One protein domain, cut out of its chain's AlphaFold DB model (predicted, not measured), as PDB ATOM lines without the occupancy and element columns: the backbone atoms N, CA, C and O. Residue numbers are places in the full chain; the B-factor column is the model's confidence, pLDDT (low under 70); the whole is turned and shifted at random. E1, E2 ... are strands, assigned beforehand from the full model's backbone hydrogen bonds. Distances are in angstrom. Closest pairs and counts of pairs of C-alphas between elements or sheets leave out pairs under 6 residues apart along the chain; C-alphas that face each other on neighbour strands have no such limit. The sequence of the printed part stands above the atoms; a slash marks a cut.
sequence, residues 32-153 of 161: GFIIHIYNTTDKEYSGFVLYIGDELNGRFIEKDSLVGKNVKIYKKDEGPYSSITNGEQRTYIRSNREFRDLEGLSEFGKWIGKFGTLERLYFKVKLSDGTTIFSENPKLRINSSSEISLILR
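What this domain is: This is residues 32 to 153 of the 161 residues of an uncharacterized protein of Polaribacter sp. IC066 (UniProt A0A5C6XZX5). Little of this domain is regular structure: long loops run round two small sheets, partly face to face with their strands crossed. The larger, E3-E2-E5-E6, is antiparallel and strongly twisted; the smaller, E4-E1-E7, is mixed. The printed part has 122 residues, with seven named strands, E1 to E7, and no named helix; it is all strand, with 48 residues in named elements. It is compact, radius of gyration of the C-alphas 14.0 A, spanning 38 by 32 by 27 A.

Where its parts are: E1, residues 33 to 39, begins at C-alpha (98.934, 142.817, 67.043). E2 (48 to 56) and E3 (59 to 68) each measure 23.7 A. E4 (89 to 92), E5 (122 to 127) and E6 (132 to 135) follow; E7 (145 to 152), 22.3 A, ends at (93.958, 146.943, 49.474).

How they stand to each other: E1 is parallel to E7 (N 36 to O 148, 2.8 A) and antiparallel to E4 (N 39 to O 89, 2.8 A). Hairpin E2-E3 bends at residues 53 and 63. E5 and E7 are near each other.

The domain as a whole: The printed part has no cut. Links E3 to E4 and E4 to E5 are long. Mean pLDDT of the printed part is 71.4; residues 134 to 150 are among those under 70.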
ATOM      1  N   GLY A  32     100.379 141.421  71.511       72.88
ATOM      2  CA  GLY A  32      99.329 141.303  70.503       72.88
ATOM      3  C   GLY A  32      99.593 142.213  69.316       72.88
ATOM      4  O   GLY A  32     100.536 143.009  69.333       72.88
ATOM      5  N   PHE A  33      98.759 142.093  68.290       76.69
ATOM      6  CA  PHE A  33      98.934 142.817  67.043       76.69
ATOM      7  C   PHE A  33      98.063 144.061  66.949       76.69
ATOM      8  O   PHE A  33      96.846 143.993  67.125       76.69
ATOM      9  N   ILE A  34      98.662 145.191  66.587       76.94
ATOM     10  CA  ILE A  34      97.902 146.348  66.110       76.94
ATOM     11  C   ILE A  34      97.603 146.123  64.631       76.94
ATOM     12  O   ILE A  34      98.509 145.860  63.844       76.94
ATOM     13  N   ILE A  35      96.335 146.225  64.245       76.62
ATOM     14  CA  ILE A  35      95.907 146.001  62.864       76.62
ATOM     15  C   ILE A  35      95.655 147.338  62.166       76.62
ATOM     16  O   ILE A  35      94.947 148.212  62.677       76.62
ATOM     17  N   HIS A  36      96.192 147.461  60.958       76.00
ATOM     18  CA  HIS A  36      95.958 148.568  60.045       76.00
ATOM     19  C   HIS A  36      95.476 148.031  58.699       76.00
ATOM     20  O   HIS A  36      96.128 147.179  58.091       76.00
ATOM     21  N   ILE A  37      94.358 148.563  58.208       75.56
ATOM     22  CA  ILE A  37      93.856 148.277  56.861       75.56
ATOM     23  C   ILE A  37      93.938 149.565  56.049       75.56
ATOM     24  O   ILE A  37      93.333 150.571  56.403       75.56
ATOM     25  N   TYR A  38      94.705 149.538  54.970       75.94
ATOM     26  CA  TYR A  38      94.902 150.647  54.051       75.94
ATOM     27  C   TYR A  38      94.082 150.381  52.803       75.94
ATOM     28  O   TYR A  38      94.360 149.421  52.089       75.94
ATOM     29  N   ASN A  39      93.082 151.205  52.531       74.75
ATOM     30  CA  ASN A  39      92.266 151.086  51.341       74.75
ATOM     31  C   ASN A  39      92.643 152.163  50.326       74.75
ATOM     32  O   ASN A  39      92.402 153.350  50.540       74.75
ATOM     33  N   THR A  40      93.234 151.746  49.208       76.12
ATOM     34  CA  THR A  40      93.580 152.641  48.094       76.12
ATOM     35  C   THR A  40      92.609 152.491  46.922       76.12
ATOM     36  O   THR A  40      92.892 152.976  45.828       76.12
ATOM     37  N   THR A  41      91.502 151.771  47.121       76.38
ATOM     38  CA  THR A  41      90.487 151.496  46.095       76.38
ATOM     39  C   THR A  41      89.334 152.490  46.189       76.38
ATOM     40  O   THR A  41      89.089 153.072  47.246       76.38
ATOM     41  N   ASP A  42      88.566 152.638  45.108       79.94
ATOM     42  CA  ASP A  42      87.323 153.431  45.089       79.94
ATOM     43  C   ASP A  42      86.122 152.707  45.731       79.94
ATOM     44  O   ASP A  42      84.981 153.166  45.637       79.94
ATOM     45  N   LYS A  43      86.360 151.563  46.385       82.44
ATOM     46  CA  LYS A  43      85.333 150.736  47.026       82.44
ATOM     47  C   LYS A  43      85.355 150.876  48.537       82.44
ATOM     48  O   LYS A  43      86.413 150.950  49.154       82.44
ATOM     49  N   GLU A  44      84.168 150.855  49.121       83.44
ATOM     50  CA  GLU A  44      83.953 150.838  50.562       83.44
ATOM     51  C   GLU A  44      83.527 149.435  51.007       83.44
ATOM     52  O   GLU A  44      82.805 148.746  50.284       83.44
ATOM     53  N   TYR A  45      83.951 149.026  52.203       84.88
ATOM     54  CA  TYR A  45      83.604 147.727  52.775       84.88
ATOM     55  C   TYR A  45      83.002 147.909  54.168       84.88
ATOM     56  O   TYR A  45      83.497 148.698  54.969       84.88
ATOM     57  N   SER A  46      81.956 147.145  54.480       85.50
ATOM     58  CA  SER A  46      81.248 147.175  55.770       85.50
ATOM     59  C   SER A  46      81.618 146.002  56.680       85.50
ATOM     60  O   SER A  46      80.821 145.548  57.497       85.50
ATOM     61  N   GLY A  47      82.832 145.483  56.523       83.62
ATOM     62  CA  GLY A  47      83.373 144.477  57.416       83.62
ATOM     63  C   GLY A  47      84.504 143.675  56.802       83.62
ATOM     64  O   GLY A  47      84.747 143.718  55.589       83.62
ATOM     65  N   PHE A  48      85.186 142.927  57.662       84.69
ATOM     66  CA  PHE A  48      86.276 142.045  57.281       84.69
ATOM     67  C   PHE A  48      86.363 140.826  58.206       84.69
ATOM     68  O   PHE A  48      85.895 140.844  59.346       84.69
ATOM     69  N   VAL A  49      87.017 139.777  57.719       88.31
ATOM     70  CA  VAL A  49      87.572 138.702  58.542       88.31
ATOM     71  C   VAL A  49      89.060 138.624  58.258       88.31
ATOM     72  O   VAL A  49      89.456 138.379  57.117       88.31
ATOM     73  N   LEU A  50      89.873 138.873  59.278       86.50
ATOM     74  CA  LEU A  50      91.317 138.724  59.219       86.50
ATOM     75  C   LEU A  50      91.673 137.360  59.792       86.50
ATOM     76  O   LEU A  50      91.389 137.085  60.948       86.50
ATOM     77  N   TYR A  51      92.308 136.528  58.988       87.06
ATOM     78  CA  TYR A  51      92.804 135.228  59.393       87.06
ATOM     79  C   TYR A  51      94.310 135.300  59.579       87.06
ATOM     80  O   TYR A  51      95.010 135.879  58.744       87.06
ATOM     81  N   ILE A  52      94.789 134.651  60.631       85.00
ATOM     82  CA  ILE A  52      96.199 134.322  60.816       85.00
ATOM     83  C   ILE A  52      96.355 132.819  60.681       85.00
ATOM     84  O   ILE A  52      95.476 132.041  61.073       85.00
ATOM     85  N   GLY A  53      97.455 132.405  60.085       84.69
ATOM     86  CA  GLY A  53      97.648 131.001  59.815       84.69
ATOM     87  C   GLY A  53      99.033 130.664  59.327       84.69
ATOM     88  O   GLY A  53      99.936 131.501  59.299       84.69
ATOM     89  N   ASP A  54      99.142 129.405  58.945       83.69
ATOM     90  CA  ASP A  54     100.330 128.815  58.356       83.69
ATOM     91  C   ASP A  54     100.117 128.596  56.852       83.69
ATOM     92  O   ASP A  54      98.999 128.722  56.338       83.69
ATOM     93  N   GLU A  55     101.171 128.218  56.150       80.00
ATOM     94  CA  GLU A  55     101.113 127.761  54.770       80.00
ATOM     95  C   GLU A  55     101.659 126.338  54.691       80.00
ATOM     96  O   GLU A  55     102.789 126.057  55.085       80.00
ATOM     97  N   LEU A  56     100.858 125.424  54.150       80.44
ATOM     98  CA  LEU A  56     101.286 124.057  53.894       80.44
ATOM     99  C   LEU A  56     101.005 123.714  52.437       80.44
ATOM    100  O   LEU A  56      99.850 123.648  52.015       80.44
ATOM    101  N   ASN A  57     102.067 123.451  51.675       83.38
ATOM    102  CA  ASN A  57     101.994 123.096  50.255       83.38
ATOM    103  C   ASN A  57     101.227 124.136  49.412       83.38
ATOM    104  O   ASN A  57     100.350 123.766  48.628       83.38
ATOM    105  N   GLY A  58     101.502 125.430  49.600       75.62
ATOM    106  CA  GLY A  58     100.820 126.513  48.886       75.62
ATOM    107  C   GLY A  58      99.409 126.820  49.386       75.62
ATOM    108  O   GLY A  58      98.753 127.699  48.836       75.62
ATOM    109  N   ARG A  59      98.915 126.119  50.416       81.38
ATOM    110  CA  ARG A  59      97.569 126.325  50.965       81.38
ATOM    111  C   ARG A  59      97.634 126.988  52.329       81.38
ATOM    112  O   ARG A  59      98.274 126.478  53.247       81.38
ATOM    113  N   PHE A  60      96.897 128.086  52.472       83.19
ATOM    114  CA  PHE A  60      96.725 128.761  53.752       83.19
ATOM    115  C   PHE A  60      95.895 127.904  54.718       83.19
ATOM    116  O   PHE A  60      94.736 127.580  54.436       83.19
ATOM    117  N   ILE A  61      96.471 127.579  55.873       85.69
ATOM    118  CA  ILE A  61      95.811 126.883  56.977       85.69
ATOM    119  C   ILE A  61      95.508 127.901  58.068       85.69
ATOM    120  O   ILE A  61      96.396 128.341  58.796       85.69
ATOM    121  N   GLU A  62      94.232 128.235  58.203       89.00
ATOM    122  CA  GLU A  62      93.731 129.109  59.258       89.00
ATOM    123  C   GLU A  62      94.003 128.527  60.653       89.00
ATOM    124  O   GLU A  62      93.796 127.337  60.902       89.00
ATOM    125  N   LYS A  63      94.461 129.388  61.564       87.81
ATOM    126  CA  LYS A  63      94.691 129.061  62.978       87.81
ATOM    127  C   LYS A  63      93.806 129.878  63.901       87.81
ATOM    128  O   LYS A  63      93.318 129.344  64.889       87.81
ATOM    129  N   ASP A  64      93.603 131.147  63.569       88.69
ATOM    130  CA  ASP A  64      92.697 132.026  64.294       88.69
ATOM    131  C   ASP A  64      92.134 133.109  63.366       88.69
ATOM    132  O   ASP A  64      92.670 133.362  62.276       88.69
ATOM    133  N   SER A  65      91.057 133.760  63.805       89.38
ATOM    134  CA  SER A  65      90.409 134.830  63.059       89.38
ATOM    135  C   SER A  65      89.966 135.995  63.945       89.38
ATOM    136  O   SER A  65      89.536 135.821  65.082       89.38
ATOM    137  N   LEU A  66      90.043 137.200  63.387       86.81
ATOM    138  CA  LEU A  66      89.471 138.423  63.930       86.81
ATOM    139  C   LEU A  66      88.346 138.883  63.002       86.81
ATOM    140  O   LEU A  66      88.572 139.151  61.818       86.81
ATOM    141  N   VAL A  67      87.132 138.984  63.539       88.25
ATOM    142  CA  VAL A  67      85.928 139.289  62.758       88.25
ATOM    143  C   VAL A  67      85.446 140.708  63.056       88.25
ATOM    144  O   VAL A  67      84.954 140.985  64.145       88.25
ATOM    145  N   GLY A  68      85.494 141.588  62.057       83.38
ATOM    146  CA  GLY A  68      84.910 142.928  62.105       83.38
ATOM    147  C   GLY A  68      83.607 143.012  61.315       83.38
ATOM    148  O   GLY A  68      83.635 143.435  60.166       83.38
ATOM    149  N   LYS A  69      82.465 142.607  61.895       78.75
ATOM    150  CA  LYS A  69      81.169 142.525  61.173       78.75
ATOM    151  C   LYS A  69      80.526 143.874  60.834       78.75
ATOM    152  O   LYS A  69      79.759 143.929  59.885       78.75
ATOM    153  N   ASN A  70      80.820 144.922  61.603       77.38
ATOM    154  CA  ASN A  70      80.236 146.263  61.452       77.38
ATOM    155  C   ASN A  70      81.326 147.330  61.315       77.38
ATOM    156  O   ASN A  70      81.184 148.455  61.784       77.38
ATOM    157  N   VAL A  71      82.450 146.937  60.729       78.81
ATOM    158  CA  VAL A  71      83.611 147.799  60.563       78.81
ATOM    159  C   VAL A  71      83.523 148.494  59.219       78.81
ATOM    160  O   VAL A  71      83.515 147.832  58.178       78.81
ATOM    161  N   LYS A  72      83.535 149.826  59.230       82.81
ATOM    162  CA  LYS A  72      83.583 150.602  58.001       82.81
ATOM    163  C   LYS A  72      85.027 150.815  57.534       82.81
ATOM    164  O   LYS A  72      85.811 151.516  58.171       82.81
ATOM    165  N   ILE A  73      85.370 150.223  56.393       81.00
ATOM    166  CA  ILE A  73      86.614 150.471  55.655       81.00
ATOM    167  C   ILE A  73      86.261 151.415  54.508       81.00
ATOM    168  O   ILE A  73      85.762 150.990  53.465       81.00
ATOM    169  N   TYR A  74      86.486 152.705  54.732       79.81
ATOM    170  CA  TYR A  74      86.194 153.752  53.757       79.81
ATOM    171  C   TYR A  74      87.033 153.567  52.489       79.81
ATOM    172  O   TYR A  74      88.155 153.059  52.545       79.81
ATOM    173  N   LYS A  75      86.483 153.977  51.345       80.81
ATOM    174  CA  LYS A  75      87.238 154.070  50.089       80.81
ATOM    175  C   LYS A  75      88.295 155.173  50.157       80.81
ATOM    176  O   LYS A  75      88.273 156.010  51.063       80.81
ATOM    177  N   LYS A  76      89.223 155.160  49.201       76.00
ATOM    178  CA  LYS A  76      90.280 156.167  49.086       76.00
ATOM    179  C   LYS A  76      89.697 157.584  49.083       76.00
ATOM    180  O   LYS A  76      88.582 157.798  48.610       76.00
ATOM    181  N   ASP A  77      90.446 158.525  49.650       73.44
ATOM    182  CA  ASP A  77      90.085 159.946  49.772       73.44
ATOM    183  C   ASP A  77      88.801 160.259  50.581       73.44
ATOM    184  O   ASP A  77      88.458 161.426  50.770       73.44
ATOM    185  N   GLU A  78      88.143 159.253  51.174       72.69
ATOM    186  CA  GLU A  78      86.977 159.419  52.050       72.69
ATOM    187  C   GLU A  78      87.207 158.891  53.482       72.69
ATOM    188  O   GLU A  78      88.069 158.052  53.751       72.69
ATOM    189  N   GLY A  79      86.415 159.399  54.433       70.69
ATOM    190  CA  GLY A  79      86.443 159.002  55.846       70.69
ATOM    191  C   GLY A  79      87.166 159.986  56.779       70.69
ATOM    192  O   GLY A  79      87.761 160.964  56.335       70.69
ATOM    193  N   PRO A  80      87.130 159.745  58.104       67.12
ATOM    194  CA  PRO A  80      87.617 160.694  59.115       67.12
ATOM    195  C   PRO A  80      89.142 160.913  59.119       67.12
ATOM    196  O   PRO A  80      89.631 161.762  59.860       67.12
ATOM    197  N   TYR A  81      89.895 160.167  58.302       59.03
ATOM    198  CA  TYR A  81      91.362 160.188  58.260       59.03
ATOM    199  C   TYR A  81      91.923 160.307  56.828       59.03
ATOM    200  O   TYR A  81      93.042 159.868  56.571       59.03
ATOM    201  N   SER A  82      91.158 160.860  55.880       52.56
ATOM    202  CA  SER A  82      91.473 160.835  54.440       52.56
ATOM    203  C   SER A  82      92.459 161.901  53.921       52.56
ATOM    204  O   SER A  82      92.444 162.234  52.742       52.56
ATOM    205  N   SER A  83      93.362 162.449  54.743       48.69
ATOM    206  CA  SER A  83      94.367 163.430  54.270       48.69
ATOM    207  C   SER A  83      95.676 163.320  55.082       48.69
ATOM    208  O   SER A  83      95.629 162.868  56.220       48.69
ATOM    209  N   ILE A  84      96.904 163.642  54.634       47.69
ATOM    210  CA  ILE A  84      97.417 164.607  53.639       47.69
ATOM    211  C   ILE A  84      98.776 164.083  53.090       47.69
ATOM    212  O   ILE A  84      99.825 164.559  53.503       47.69
ATOM    213  N   THR A  85      98.813 163.038  52.257       45.19
ATOM    214  CA  THR A  85      99.907 162.692  51.299       45.19
ATOM    215  C   THR A  85      99.614 161.300  50.727       45.19
ATOM    216  O   THR A  85      99.567 160.335  51.478       45.19
ATOM    217  N   ASN A  86      99.451 161.185  49.404       56.19
ATOM    218  CA  ASN A  86      99.396 159.930  48.621       56.19
ATOM    219  C   ASN A  86      98.032 159.255  48.350       56.19
ATOM    220  O   ASN A  86      98.035 158.187  47.749       56.19
ATOM    221  N   GLY A  87      96.886 159.858  48.691       58.81
ATOM    222  CA  GLY A  87      95.575 159.374  48.213       58.81
ATOM    223  C   GLY A  87      95.155 157.985  48.721       58.81
ATOM    224  O   GLY A  87      94.486 157.232  48.017       58.81
ATOM    225  N   GLU A  88      95.590 157.606  49.926       61.56
ATOM    226  CA  GLU A  88      95.242 156.334  50.571       61.56
ATOM    227  C   GLU A  88      94.359 156.579  51.800       61.56
ATOM    228  O   GLU A  88      94.616 157.495  52.586       61.56
ATOM    229  N   GLN A  89      93.355 155.725  52.018       70.62
ATOM    230  CA  GLN A  89      92.596 155.708  53.266       70.62
ATOM    231  C   GLN A  89      93.237 154.731  54.245       70.62
ATOM    232  O   GLN A  89      93.525 153.590  53.892       70.62
ATOM    233  N   ARG A  90      93.442 155.162  55.492       68.31
ATOM    234  CA  ARG A  90      93.959 154.296  56.552       68.31
ATOM    235  C   ARG A  90      92.906 154.072  57.629       68.31
ATOM    236  O   ARG A  90      92.493 154.993  58.331       68.31
ATOM    237  N   THR A  91      92.527 152.816  57.792       64.06
ATOM    238  CA  THR A  91      91.637 152.339  58.841       64.06
ATOM    239  C   THR A  91      92.465 151.816  60.013       64.06
ATOM    240  O   THR A  91      93.197 150.829  59.893       64.06
ATOM    241  N   TYR A  92      92.359 152.507  61.148       61.31
ATOM    242  CA  TYR A  92      93.023 152.160  62.400       61.31
ATOM    243  C   TYR A  92      92.068 151.401  63.315       61.31
ATOM    244  O   TYR A  92      91.068 151.964  63.760       61.31
ATOM    245  N   ILE A  93      92.416 150.162  63.664       61.16
ATOM    246  CA  ILE A  93      91.612 149.379  64.611       61.16
ATOM    247  C   ILE A  93      91.709 149.962  66.034       61.16
ATOM    248  O   ILE A  93      90.733 149.965  66.770       61.16
ATOM    249  N   ARG A  94      92.852 150.543  66.419       58.09
ATOM    250  CA  ARG A  94      93.045 151.084  67.777       58.09
ATOM    251  C   ARG A  94      92.295 152.395  68.057       58.09
ATOM    252  O   ARG A  94      91.819 152.590  69.168       58.09
ATOM    253  N   SER A  95      92.224 153.317  67.097       49.59
ATOM    254  CA  SER A  95      91.724 154.686  67.336       49.59
ATOM    255  C   SER A  95      90.278 154.920  66.905       49.59
ATOM    256  O   SER A  95      89.729 155.985  67.184       49.59
ATOM    257  N   ASN A  96      89.646 153.950  66.244       58.16
ATOM    258  CA  ASN A  96      88.278 154.095  65.779       58.16
ATOM    259  C   ASN A  96      87.307 153.390  66.743       58.16
ATOM    260  O   ASN A  96      87.442 152.207  67.048       58.16
ATOM    261  N   ARG A  97      86.317 154.141  67.243       61.38
ATOM    262  CA  ARG A  97      85.331 153.676  68.232       61.38
ATOM    263  C   ARG A  97      84.584 152.421  67.773       61.38
ATOM    264  O   ARG A  97      84.253 151.594  68.608       61.38
ATOM    265  N   GLU A  98      84.385 152.260  66.465       62.59
ATOM    266  CA  GLU A  98      83.726 151.093  65.852       62.59
ATOM    267  C   GLU A  98      84.514 149.780  66.014       62.59
ATOM    268  O   GLU A  98      83.985 148.699  65.772       62.59
ATOM    269  N   PHE A  99      85.782 149.868  66.416       63.84
ATOM    270  CA  PHE A  99      86.719 148.751  66.470       63.84
ATOM    271  C   PHE A  99      87.071 148.346  67.899       63.84
ATOM    272  O   PHE A  99      87.602 147.259  68.104       63.84
ATOM    273  N   ARG A 100      86.767 149.198  68.888       59.66
ATOM    274  CA  ARG A 100      87.091 148.956  70.302       59.66
ATOM    275  C   ARG A 100      86.380 147.722  70.861       59.66
ATOM    276  O   ARG A 100      86.925 147.054  71.729       59.66
ATOM    277  N   ASP A 101      85.206 147.416  70.317       65.00
ATOM    278  CA  ASP A 101      84.334 146.343  70.797       65.00
ATOM    279  C   ASP A 101      84.454 145.059  69.956       65.00
ATOM    280  O   ASP A 101      83.592 144.180  70.026       65.00
ATOM    281  N   LEU A 102      85.499 144.931  69.127       74.94
ATOM    282  CA  LEU A 102      85.741 143.689  68.395       74.94
ATOM    283  C   LEU A 102      86.167 142.579  69.358       74.94
ATOM    284  O   LEU A 102      87.158 142.689  70.082       74.94
ATOM    285  N   GLU A 103      85.432 141.471  69.313       76.12
ATOM    286  CA  GLU A 103      85.768 140.269  70.062       76.12
ATOM    287  C   GLU A 103      87.161 139.757  69.651       76.12
ATOM    288  O   GLU A 103      87.474 139.638  68.466       76.12
ATOM    289  N   GLY A 104      88.009 139.470  70.642       76.62
ATOM    290  CA  GLY A 104      89.392 139.027  70.430       76.62
ATOM    291  C   GLY A 104      90.447 140.136  70.519       76.62
ATOM    292  O   GLY A 104      91.641 139.822  70.522       76.62
ATOM    293  N   LEU A 105      90.046 141.407  70.641       78.81
ATOM    294  CA  LEU A 105      90.965 142.494  70.982       78.81
ATOM    295  C   LEU A 105      91.161 142.623  72.499       78.81
ATOM    296  O   LEU A 105      90.266 142.340  73.293       78.81
ATOM    297  N   SER A 106      92.348 143.076  72.898       76.25
ATOM    298  CA  SER A 106      92.638 143.516  74.261       76.25
ATOM    299  C   SER A 106      91.977 144.862  74.562       76.25
ATOM    300  O   SER A 106      91.521 145.564  73.660       76.25
ATOM    301  N   GLU A 107      92.006 145.283  75.829       72.56
ATOM    302  CA  GLU A 107      91.546 146.618  76.249       72.56
ATOM    303  C   GLU A 107      92.283 147.778  75.544       72.56
ATOM    304  O   GLU A 107      91.768 148.896  75.468       72.56
ATOM    305  N   PHE A 108      93.451 147.482  74.961       72.69
ATOM    306  CA  PHE A 108      94.285 148.397  74.179       72.69
ATOM    307  C   PHE A 108      94.049 148.291  72.660       72.69
ATOM    308  O   PHE A 108      94.778 148.893  71.870       72.69
ATOM    309  N   GLY A 109      93.064 147.501  72.218       74.56
ATOM    310  CA  GLY A 109      92.755 147.305  70.800       74.56
ATOM    311  C   GLY A 109      93.777 146.446  70.047       74.56
ATOM    312  O   GLY A 109      93.858 146.528  68.820       74.56
ATOM    313  N   LYS A 110      94.579 145.640  70.761       78.88
ATOM    314  CA  LYS A 110      95.543 144.700  70.167       78.88
ATOM    315  C   LYS A 110      94.904 143.325  70.005       78.88
ATOM    316  O   LYS A 110      94.321 142.805  70.950       78.88
ATOM    317  N   TRP A 111      95.046 142.701  68.842       82.00
ATOM    318  CA  TRP A 111      94.604 141.324  68.635       82.00
ATOM    319  C   TRP A 111      95.604 140.361  69.269       82.00
ATOM    320  O   TRP A 111      96.731 140.232  68.794       82.00
ATOM    321  N   ILE A 112      95.210 139.707  70.360       76.75
ATOM    322  CA  ILE A 112      96.103 138.801  71.099       76.75
ATOM    323  C   ILE A 112      96.282 137.475  70.343       76.75
ATOM    324  O   ILE A 112      97.353 136.883  70.395       76.75
ATOM    325  N   GLY A 113      95.267 137.067  69.576       73.69
ATOM    326  CA  GLY A 113      95.234 135.840  68.788       73.69
ATOM    327  C   GLY A 113      95.439 134.543  69.590       73.69
ATOM    328  O   GLY A 113      96.017 134.506  70.675       73.69
ATOM    329  N   LYS A 114      94.933 133.432  69.067       77.94
ATOM    330  CA  LYS A 114      95.039 132.092  69.667       77.94
ATOM    331  C   LYS A 114      95.619 131.102  68.663       77.94
ATOM    332  O   LYS A 114      94.977 130.132  68.285       77.94
ATOM    333  N   PHE A 115      96.844 131.356  68.215       72.69
ATOM    334  CA  PHE A 115      97.473 130.609  67.117       72.69
ATOM    335  C   PHE A 115      98.722 129.810  67.531       72.69
ATOM    336  O   PHE A 115      99.322 129.140  66.693       72.69
ATOM    337  N   GLY A 116      99.092 129.828  68.819       70.69
ATOM    338  CA  GLY A 116     100.283 129.138  69.324       70.69
ATOM    339  C   GLY A 116     101.580 129.715  68.749       70.69
ATOM    340  O   GLY A 116     101.666 130.906  68.458       70.69
ATOM    341  N   THR A 117     102.604 128.875  68.597       67.06
ATOM    342  CA  THR A 117     103.855 129.250  67.926       67.06
ATOM    343  C   THR A 117     103.743 128.948  66.435       67.06
ATOM    344  O   THR A 117     103.414 127.826  66.059       67.06
ATOM    345  N   LEU A 118     104.041 129.939  65.595       65.56
ATOM    346  CA  LEU A 118     104.102 129.794  64.141       65.56
ATOM    347  C   LEU A 118     105.520 130.118  63.663       65.56
ATOM    348  O   LEU A 118     106.100 131.111  64.101       65.56
ATOM    349  N   GLU A 119     106.072 129.296  62.768       64.50
ATOM    350  CA  GLU A 119     107.391 129.549  62.162       64.50
ATOM    351  C   GLU A 119     107.354 130.737  61.192       64.50
ATOM    352  O   GLU A 119     108.331 131.475  61.054       64.50
ATOM    353  N   ARG A 120     106.209 130.937  60.531       69.56
ATOM    354  CA  ARG A 120     105.920 132.056  59.630       69.56
ATOM    355  C   ARG A 120     104.487 132.527  59.843       69.56
ATOM    356  O   ARG A 120     103.595 131.724  60.094       69.56
ATOM    357  N   LEU A 121     104.274 133.836  59.747       71.12
ATOM    358  CA  LEU A 121     102.955 134.442  59.903       71.12
ATOM    359  C   LEU A 121     102.373 134.765  58.533       71.12
ATOM    360  O   LEU A 121     102.849 135.679  57.859       71.12
ATOM    361  N   TYR A 122     101.322 134.046  58.155       76.69
ATOM    362  CA  TYR A 122     100.550 134.342  56.956       76.69
ATOM    363  C   TYR A 122      99.236 135.013  57.333       76.69
ATOM    364  O   TYR A 122      98.594 134.639  58.321       76.69
ATOM    365  N   PHE A 123      98.814 135.980  56.519       78.19
ATOM    366  CA  PHE A 123      97.563 136.697  56.729       78.19
ATOM    367  C   PHE A 123      96.669 136.625  55.504       78.19
ATOM    368  O   PHE A 123      97.096 136.836  54.366       78.19
ATOM    369  N   LYS A 124      95.386 136.382  55.758       80.94
ATOM    370  CA  LYS A 124      94.333 136.423  54.746       80.94
ATOM    371  C   LYS A 124      93.238 137.361  55.226       80.94
ATOM    372  O   LYS A 124      92.773 137.230  56.350       80.94
ATOM    373  N   VAL A 125      92.794 138.279  54.382       82.44
ATOM    374  CA  VAL A 125      91.637 139.137  54.656       82.44
ATOM    375  C   VAL A 125      90.513 138.742  53.724       82.44
ATOM    376  O   VAL A 125      90.711 138.686  52.514       82.44
ATOM    377  N   LYS A 126      89.328 138.505  54.278       85.69
ATOM    378  CA  LYS A 126      88.085 138.400  53.515       85.69
ATOM    379  C   LYS A 126      87.232 139.631  53.788       85.69
ATOM    380  O   LYS A 126      86.888 139.882  54.938       85.69
ATOM    381  N   LEU A 127      86.903 140.388  52.753       84.88
ATOM    382  CA  LEU A 127      86.060 141.579  52.839       84.88
ATOM    383  C   LEU A 127      84.574 141.205  52.735       84.88
ATOM    384  O   LEU A 127      84.218 140.095  52.328       84.88
ATOM    385  N   SER A 128      83.704 142.138  53.116       85.06
ATOM    386  CA  SER A 128      82.239 141.972  53.100       85.06
ATOM    387  C   SER A 128      81.652 141.618  51.727       85.06
ATOM    388  O   SER A 128      80.650 140.910  51.668       85.06
ATOM    389  N   ASP A 129      82.288 142.032  50.629       80.00
ATOM    390  CA  ASP A 129      81.872 141.708  49.257       80.00
ATOM    391  C   ASP A 129      82.361 140.326  48.771       80.00
ATOM    392  O   ASP A 129      82.115 139.936  47.631       80.00
ATOM    393  N   GLY A 130      83.059 139.573  49.628       80.38
ATOM    394  CA  GLY A 130      83.646 138.275  49.305       80.38
ATOM    395  C   GLY A 130      85.070 138.343  48.750       80.38
ATOM    396  O   GLY A 130      85.714 137.294  48.642       80.38
ATOM    397  N   THR A 131      85.598 139.539  48.466       78.44
ATOM    398  CA  THR A 131      86.985 139.724  48.023       78.44
ATOM    399  C   THR A 131      87.937 139.142  49.061       78.44
ATOM    400  O   THR A 131      87.851 139.448  50.250       78.44
ATOM    401  N   THR A 132      88.852 138.287  48.606       76.06
ATOM    402  CA  THR A 132      89.873 137.674  49.457       76.06
ATOM    403  C   THR A 132      91.249 138.156  49.035       76.06
ATOM    404  O   THR A 132      91.579 138.165  47.851       76.06
ATOM    405  N   ILE A 133      92.043 138.569  50.014       72.19
ATOM    406  CA  ILE A 133      93.377 139.124  49.820       72.19
ATOM    407  C   ILE A 133      94.334 138.333  50.686       72.19
ATOM    408  O   ILE A 133      94.116 138.179  51.888       72.19
ATOM    409  N   PHE A 134      95.392 137.840  50.060       68.81
ATOM    410  CA  PHE A 134      96.469 137.146  50.737       68.81
ATOM    411  C   PHE A 134      97.678 138.067  50.850       68.81
ATOM    412  O   PHE A 134      98.028 138.759  49.893       68.81
ATOM    413  N   SER A 135      98.303 138.084  52.020       63.50
ATOM    414  CA  SER A 135      99.556 138.790  52.237       63.50
ATOM    415  C   SER A 135     100.544 137.853  52.920       63.50
ATOM    416  O   SER A 135     100.388 137.514  54.092       63.50
ATOM    417  N   GLU A 136     101.576 137.464  52.170       56.44
ATOM    418  CA  GLU A 136     102.751 136.735  52.673       56.44
ATOM    419  C   GLU A 136     103.665 137.631  53.517       56.44
ATOM    420  O   GLU A 136     104.602 137.157  54.149       56.44
ATOM    421  N   ASN A 137     103.431 138.947  53.492       51.59
ATOM    422  CA  ASN A 137     104.265 139.918  54.178       51.59
ATOM    423  C   ASN A 137     103.491 141.235  54.363       51.59
ATOM    424  O   ASN A 137     103.689 142.187  53.594       51.59
ATOM    425  N   PRO A 138     102.619 141.373  55.387       49.66
ATOM    426  CA  PRO A 138     102.423 142.710  55.934       49.66
ATOM    427  C   PRO A 138     103.828 143.208  56.272       49.66
ATOM    428  O   PRO A 138     104.622 142.430  56.790       49.66
ATOM    429  N   LYS A 139     104.192 144.446  55.924       40.88
ATOM    430  CA  LYS A 139     105.485 145.007  56.340       40.88
ATOM    431  C   LYS A 139     105.541 144.975  57.873       40.88
ATOM    432  O   LYS A 139     105.108 145.921  58.520       40.88
ATOM    433  N   LEU A 140     106.028 143.871  58.432       37.19
ATOM    434  CA  LEU A 140     106.195 143.614  59.850       37.19
ATOM    435  C   LEU A 140     107.398 144.443  60.275       37.19
ATOM    436  O   LEU A 140     108.540 143.992  60.248       37.19
ATOM    437  N   ARG A 141     107.150 145.705  60.623       32.97
ATOM    438  CA  ARG A 141     108.062 146.418  61.510       32.97
ATOM    439  C   ARG A 141     107.738 145.936  62.916       32.97
ATOM    440  O   ARG A 141     106.856 146.474  63.571       32.97
ATOM    441  N   ILE A 142     108.428 144.886  63.353       31.72
ATOM    442  CA  ILE A 142     108.439 144.492  64.762       31.72
ATOM    443  C   ILE A 142     109.335 145.503  65.490       31.72
ATOM    444  O   ILE A 142     110.507 145.245  65.740       31.72
ATOM    445  N   ASN A 143     108.797 146.686  65.774       31.23
ATOM    446  CA  ASN A 143     109.376 147.624  66.731       31.23
ATOM    447  C   ASN A 143     108.385 147.695  67.886       31.23
ATOM    448  O   ASN A 143     107.284 148.126  67.589       31.23
ATOM    449  N   SER A 144     108.767 147.254  69.098       31.83
ATOM    450  CA  SER A 144     108.077 147.260  70.425       31.83
ATOM    451  C   SER A 144     106.545 147.032  70.516       31.83
ATOM    452  O   SER A 144     106.079 146.402  71.460       31.83
ATOM    453  N   SER A 145     105.752 147.426  69.526       47.91
ATOM    454  CA  SER A 145     104.379 147.044  69.213       47.91
ATOM    455  C   SER A 145     104.318 146.238  67.903       47.91
ATOM    456  O   SER A 145     104.610 146.757  66.829       47.91
ATOM    457  N   SER A 146     103.918 144.968  67.952       60.69
ATOM    458  CA  SER A 146     103.736 144.127  66.760       60.69
ATOM    459  C   SER A 146     102.630 144.689  65.847       60.69
ATOM    460  O   SER A 146     101.449 144.516  66.123       60.69
ATOM    461  N   GLU A 147     102.977 145.376  64.759       66.75
ATOM    462  CA  GLU A 147     102.005 145.964  63.822       66.75
ATOM    463  C   GLU A 147     101.784 145.079  62.581       66.75
ATOM    464  O   GLU A 147     102.732 144.584  61.966       66.75
ATOM    465  N   ILE A 148     100.524 144.927  62.163       68.69
ATOM    466  CA  ILE A 148     100.107 144.290  60.907       68.69
ATOM    467  C   ILE A 148      99.489 145.363  60.014       68.69
ATOM    468  O   ILE A 148      98.488 145.981  60.368       68.69
ATOM    469  N   SER A 149     100.059 145.554  58.823       69.56
ATOM    470  CA  SER A 149      99.543 146.479  57.808       69.56
ATOM    471  C   SER A 149      99.108 145.736  56.550       69.56
ATOM    472  O   SER A 149      99.917 145.062  55.910       69.56
ATOM    473  N   LEU A 150      97.841 145.890  56.174       69.25
ATOM    474  CA  LEU A 150      97.217 145.263  55.006       69.25
ATOM    475  C   LEU A 150      96.858 146.344  53.994       69.25
ATOM    476  O   LEU A 150      96.178 147.296  54.357       69.25
ATOM    477  N   ILE A 151      97.301 146.214  52.742       70.69
ATOM    478  CA  ILE A 151      97.067 147.230  51.705       70.69
ATOM    479  C   ILE A 151      96.135 146.662  50.635       70.69
ATOM    480  O   ILE A 151      96.490 145.716  49.936       70.69
ATOM    481  N   LEU A 152      94.949 147.252  50.499       69.06
ATOM    482  CA  LEU A 152      93.958 146.943  49.474       69.06
ATOM    483  C   LEU A 152      94.250 147.821  48.250       69.06
ATOM    484  O   LEU A 152      94.142 149.042  48.343       69.06
ATOM    485  N   ARG A 153      94.627 147.205  47.123       67.94
ATOM    486  CA  ARG A 153      94.956 147.890  45.860       67.94
ATOM    487  C   ARG A 153      94.118 147.370  44.704       67.94
ATOM    488  O   ARG A 153      93.841 146.171  44.634       67.94
TER     489      ARG A 153